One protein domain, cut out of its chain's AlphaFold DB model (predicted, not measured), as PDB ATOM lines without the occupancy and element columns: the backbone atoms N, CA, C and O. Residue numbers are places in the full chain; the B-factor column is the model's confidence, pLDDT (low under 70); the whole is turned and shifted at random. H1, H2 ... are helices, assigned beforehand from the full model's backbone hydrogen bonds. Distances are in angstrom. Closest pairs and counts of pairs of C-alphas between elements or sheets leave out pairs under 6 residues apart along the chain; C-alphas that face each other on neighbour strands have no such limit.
ATOM      1  N   GLY A  37     -19.297  -1.887  18.584       68.12
ATOM      2  CA  GLY A  37     -20.525  -2.679  18.720       68.12
ATOM      3  C   GLY A  37     -21.133  -2.669  20.125       68.12
ATOM      4  O   GLY A  37     -22.016  -3.475  20.416       68.12
ATOM      5  N   GLY A  38     -20.629  -1.813  21.016       71.88
ATOM      6  CA  GLY A  38     -20.983  -1.841  22.428       71.88
ATOM      7  C   GLY A  38     -22.353  -1.235  22.722       71.88
ATOM      8  O   GLY A  38     -22.672  -0.130  22.286       71.88
ATOM      9  N   LEU A  39     -23.134  -1.923  23.557       78.69
ATOM     10  CA  LEU A  39     -24.247  -1.309  24.277       78.69
ATOM     11  C   LEU A  39     -23.656  -0.403  25.361       78.69
ATOM     12  O   LEU A  39     -23.180  -0.886  26.392       78.69
ATOM     13  N   THR A  40     -23.655   0.903  25.114       84.00
ATOM     14  CA  THR A  40     -23.075   1.888  26.034       84.00
ATOM     15  C   THR A  40     -24.159   2.839  26.512       84.00
ATOM     16  O   THR A  40     -24.689   3.643  25.748       84.00
ATOM     17  N   SER A  41     -24.487   2.770  27.802       88.94
ATOM     18  CA  SER A  41     -25.353   3.769  28.423       88.94
ATOM     19  C   SER A  41     -24.624   5.117  28.524       88.94
ATOM     20  O   SER A  41     -23.393   5.147  28.631       88.94
ATOM     21  N   PRO A  42     -25.342   6.251  28.607       89.81
ATOM     22  CA  PRO A  42     -24.707   7.553  28.809       89.81
ATOM     23  C   PRO A  42     -23.823   7.626  30.064       89.81
ATOM     24  O   PRO A  42     -22.857   8.383  30.093       89.81
ATOM     25  N   SER A  43     -24.137   6.858  31.116       91.88
ATOM     26  CA  SER A  43     -23.322   6.809  32.335       91.88
ATOM     27  C   SER A  43     -22.001   6.072  32.143       91.88
ATOM     28  O   SER A  43     -20.998   6.530  32.681       91.88
ATOM     29  N   LEU A  44     -21.983   4.987  31.363       92.25
ATOM     30  CA  LEU A  44     -20.750   4.289  30.988       92.25
ATOM     31  C   LEU A  44     -19.944   5.085  29.954       92.25
ATOM     32  O   LEU A  44     -18.729   5.146  30.056       92.25
ATOM     33  N   ALA A  45     -20.595   5.782  29.018       89.50
ATOM     34  CA  ALA A  45     -19.892   6.637  28.055       89.50
ATOM     35  C   ALA A  45     -19.042   7.723  28.743       89.50
ATOM     36  O   ALA A  45     -17.958   8.056  28.278       89.50
ATOM     37  N   ARG A  46     -19.508   8.251  29.885       91.88
ATOM     38  CA  ARG A  46     -18.772   9.247  30.681       91.88
ATOM     39  C   ARG A  46     -17.544   8.690  31.400       91.88
ATOM     40  O   ARG A  46     -16.762   9.484  31.915       91.88
ATOM     41  N   THR A  47     -17.387   7.369  31.486       93.31
ATOM     42  CA  THR A  47     -16.203   6.761  32.107       93.31
ATOM     43  C   THR A  47     -15.096   6.466  31.103       93.31
ATOM     44  O   THR A  47     -14.017   6.082  31.537       93.31
ATOM     45  N   VAL A  48     -15.320   6.671  29.798       91.69
ATOM     46  CA  VAL A  48     -14.278   6.536  28.769       91.69
ATOM     47  C   VAL A  48     -13.140   7.507  29.081       91.69
ATOM     48  O   VAL A  48     -13.372   8.712  29.202       91.69
ATOM     49  N   HIS A  49     -11.924   6.977  29.241       93.56
ATOM     50  CA  HIS A  49     -10.743   7.706  29.712       93.56
ATOM     51  C   HIS A  49     -10.893   8.356  31.101       93.56
ATOM     52  O   HIS A  49     -10.159   9.284  31.445       93.56
ATOM     53  N   GLY A  50     -11.840   7.883  31.909       94.38
ATOM     54  CA  GLY A  50     -12.133   8.388  33.247       94.38
ATOM     55  C   GLY A  50     -11.884   7.353  34.345       94.38
ATOM     56  O   GLY A  50     -11.376   6.254  34.127       94.38
ATOM     57  N   HIS A  51     -12.270   7.699  35.574       95.94
ATOM     58  CA  HIS A  51     -12.189   6.760  36.690       95.94
ATOM     59  C   HIS A  51     -13.148   5.580  36.501       95.94
ATOM     60  O   HIS A  51     -14.335   5.766  36.224       95.94
ATOM     61  N   ASN A  52     -12.638   4.368  36.747       95.56
ATOM     62  CA  ASN A  52     -13.405   3.124  36.657       95.56
ATOM     63  C   ASN A  52     -14.074   2.941  35.278       95.56
ATOM     64  O   ASN A  52     -15.265   2.606  35.183       95.56
ATOM     65  N   GLU A  53     -13.310   3.203  34.213       95.56
ATOM     66  CA  GLU A  53     -13.672   2.826  32.849       95.56
ATOM     67  C   GLU A  53     -13.999   1.330  32.794       95.56
ATOM     68  O   GLU A  53     -13.241   0.493  33.286       95.56
ATOM     69  N   ARG A  54     -15.177   0.995  32.261       93.62
ATOM     70  CA  ARG A  54     -15.690  -0.378  32.245       93.62
ATOM     71  C   ARG A  54     -16.803  -0.535  31.223       93.62
ATOM     72  O   ARG A  54     -17.427   0.438  30.807       93.62
ATOM     73  N   MET A  55     -17.122  -1.785  30.921       92.69
ATOM     74  CA  MET A  55     -18.273  -2.171  30.111       92.69
ATOM     75  C   MET A  55     -18.984  -3.374  30.733       92.69
ATOM     76  O   MET A  55     -18.432  -4.049  31.603       92.69
ATOM     77  N   THR A  56     -20.217  -3.647  30.307       93.31
ATOM     78  CA  THR A  56     -20.933  -4.858  30.732       93.31
ATOM     79  C   THR A  56     -20.413  -6.084  29.982       93.31
ATOM     80  O   THR A  56     -19.932  -5.977  28.852       93.31
ATOM     81  N   LEU A  57     -20.551  -7.269  30.585       94.31
ATOM     82  CA  LEU A  57     -20.175  -8.523  29.925       94.31
ATOM     83  C   LEU A  57     -20.987  -8.773  28.647       94.31
ATOM     84  O   LEU A  57     -20.454  -9.312  27.682       94.31
ATOM     85  N   ASP A  58     -22.248  -8.350  28.608       92.12
ATOM     86  CA  ASP A  58     -23.097  -8.521  27.425       92.12
ATOM     87  C   ASP A  58     -22.652  -7.609  26.280       92.12
ATOM     88  O   ASP A  58     -22.529  -8.060  25.143       92.12
ATOM     89  N   SER A  59     -22.301  -6.356  26.594       91.81
ATOM     90  CA  SER A  59     -21.713  -5.423  25.628       91.81
ATOM     91  C   SER A  59     -20.384  -5.955  25.080       91.81
ATOM     92  O   SER A  59     -20.115  -5.846  23.882       91.81
ATOM     93  N   PHE A  60     -19.573  -6.600  25.930       92.25
ATOM     94  CA  PHE A  60     -18.307  -7.216  25.526       92.25
ATOM     95  C   PHE A  60     -18.524  -8.386  24.559       92.25
ATOM     96  O   PHE A  60     -17.962  -8.390  23.464       92.25
ATOM     97  N   ARG A  61     -19.390  -9.342  24.918       92.94
ATOM     98  CA  ARG A  61     -19.705 -10.507  24.071       92.94
ATOM     99  C   ARG A  61     -20.266 -10.088  22.714       92.94
ATOM    100  O   ARG A  61     -19.803 -10.586  21.688       92.94
ATOM    101  N   LEU A  62     -21.206  -9.141  22.708       92.06
ATOM    102  CA  LEU A  62     -21.788  -8.611  21.478       92.06
ATOM    103  C   LEU A  62     -20.725  -7.930  20.606       92.06
ATOM    104  O   LEU A  62     -20.665  -8.179  19.403       92.06
ATOM    105  N   SER A  63     -19.840  -7.131  21.209       91.50
ATOM    106  CA  SER A  63     -18.750  -6.463  20.486       91.50
ATOM    107  C   SER A  63     -17.795  -7.466  19.835       91.50
ATOM    108  O   SER A  63     -17.447  -7.297  18.668       91.50
ATOM    109  N   CYS A  64     -17.418  -8.541  20.540       92.31
ATOM    110  CA  CYS A  64     -16.600  -9.615  19.971       92.31
ATOM    111  C   CYS A  64     -17.274 -10.259  18.752       92.31
ATOM    112  O   CYS A  64     -16.639 -10.413  17.708       92.31
ATOM    113  N   GLN A  65     -18.564 -10.588  18.862       92.44
ATOM    114  CA  GLN A  65     -19.322 -11.182  17.761       92.44
ATOM    115  C   GLN A  65     -19.425 -10.233  16.560       92.44
ATOM    116  O   GLN A  65     -19.211 -10.658  15.425       92.44
ATOM    117  N   MET A  66     -19.702  -8.946  16.794       91.94
ATOM    118  CA  MET A  66     -19.789  -7.953  15.723       91.94
ATOM    119  C   MET A  66     -18.447  -7.751  15.012       91.94
ATOM    120  O   MET A  66     -18.415  -7.748  13.784       91.94
ATOM    121  N   ILE A  67     -17.339  -7.606  15.749       91.25
ATOM    122  CA  ILE A  67     -16.006  -7.423  15.151       91.25
ATOM    123  C   ILE A  67     -15.606  -8.649  14.328       91.25
ATOM    124  O   ILE A  67     -15.101  -8.491  13.212       91.25
ATOM    125  N   TYR A  68     -15.875  -9.853  14.841       92.38
ATOM    126  CA  TYR A  68     -15.643 -11.090  14.103       92.38
ATOM    127  C   TYR A  68     -16.445 -11.116  12.800       92.38
ATOM    128  O   TYR A  68     -15.863 -11.306  11.737       92.38
ATOM    129  N   GLU A  69     -17.756 -10.873  12.851       92.19
ATOM    130  CA  GLU A  69     -18.611 -10.943  11.663       92.19
ATOM    131  C   GLU A  69     -18.292  -9.859  10.626       92.19
ATOM    132  O   GLU A  69     -18.278 -10.164   9.433       92.19
ATOM    133  N   VAL A  70     -17.986  -8.622  11.045       90.38
ATOM    134  CA  VAL A  70     -17.537  -7.567  10.117       90.38
ATOM    135  C   VAL A  70     -16.242  -7.991   9.435       90.38
ATOM    136  O   VAL A  70     -16.170  -7.978   8.209       90.38
ATOM    137  N   THR A  71     -15.238  -8.401  10.212       91.25
ATOM    138  CA  THR A  71     -13.926  -8.789   9.672       91.25
ATOM    139  C   THR A  71     -14.052  -9.989   8.745       91.25
ATOM    140  O   THR A  71     -13.579  -9.948   7.613       91.25
ATOM    141  N   ARG A  72     -14.752 -11.038   9.191       93.81
ATOM    142  CA  ARG A  72     -14.975 -12.254   8.411       93.81
ATOM    143  C   ARG A  72     -15.623 -11.921   7.074       93.81
ATOM    144  O   ARG A  72     -15.101 -12.358   6.061       93.81
ATOM    145  N   ARG A  73     -16.704 -11.130   7.056       92.38
ATOM    146  CA  ARG A  73     -17.403 -10.762   5.813       92.38
ATOM    147  C   ARG A  73     -16.544  -9.896   4.893       92.38
ATOM    148  O   ARG A  73     -16.580 -10.136   3.698       92.38
ATOM    149  N   MET A  74     -15.768  -8.954   5.435       90.19
ATOM    150  CA  MET A  74     -14.853  -8.106   4.649       90.19
ATOM    151  C   MET A  74     -13.690  -8.894   4.035       90.19
ATOM    152  O   MET A  74     -13.182  -8.518   2.986       90.19
ATOM    153  N   CYS A  75     -13.247  -9.967   4.691       92.62
ATOM    154  CA  CYS A  75     -12.158 -10.815   4.202       92.62
ATOM    155  C   CYS A  75     -12.640 -12.025   3.390       92.62
ATOM    156  O   CYS A  75     -11.829 -12.651   2.716       92.62
ATOM    157  N   SER A  76     -13.921 -12.391   3.487       90.19
ATOM    158  CA  SER A  76     -14.518 -13.517   2.757       90.19
ATOM    159  C   SER A  76     -15.368 -13.088   1.563       90.19
ATOM    160  O   SER A  76     -15.934 -13.948   0.897       90.19
ATOM    161  N   SER A  77     -15.555 -11.787   1.352       64.25
ATOM    162  CA  SER A  77     -16.190 -11.251   0.153       64.25
ATOM    163  C   SER A  77     -15.182 -11.231  -0.994       64.25
ATOM    164  O   SER A  77     -14.145 -10.580  -0.863       64.25
ATOM    165  N   GLU A  78     -15.498 -11.924  -2.091       49.59
ATOM    166  CA  GLU A  78     -15.044 -11.516  -3.431       49.59
ATOM    167  C   GLU A  78     -15.672 -10.169  -3.812       49.59
ATOM    168  O   GLU A  78     -16.858  -9.948  -3.456       49.59
TER     169      GLU A  78
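What this domain is: This is residues 37 to 78 of the 78 residues of the protein "M20/M25/M40 family metallo-hydrolase" of Dehalococcoidia bacterium (UniProt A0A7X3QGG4). One long helix, H2, makes the greater part of the length; beyond its first end the long link of residues 46 to 56 loops round with the tiny helix H1 to make a small head, and from H1 residues 37 to 41 reach back alongside the first part of H2. Residues 68 to 78 stick out at the far end. The printed part has 42 residues with two named helices, H1 then H2, and no named strand, and its class is all helix. It is only just loose, close to extended, with a radius of gyration of the C-alphas of 13.4 A and spans of 44 by 18 by 14 A.

How they stand to each other: Look first at H2, residues 57 to 76, where every O i to N i+4 pair is within hydrogen-bond range. H1, residues 42 to 45, is apart from it; H1 is too short for such a pair, and its one O i to N i+3 pair is not within range.

Where its parts are: Find C-alpha 57 at (-20.175, -8.523, 29.925); from there H2 runs 28.2 A to C-alpha 76 at (-14.518, -13.517, 2.757). H1 begins at C-alpha 42, (-24.707, 7.553, 28.809), and spans 5.0 A.

The domain as a whole: The two C-alphas farthest apart, those of His 51 and Glu 78, are 44.2 A apart. The printed part has no cut, and the link from H1 to H2, 11 residues, is long. Residues 68 to 78, of which 68 to 76 belong to H2, stand free. Confidence is under 70 at residues 37, 77 and 78.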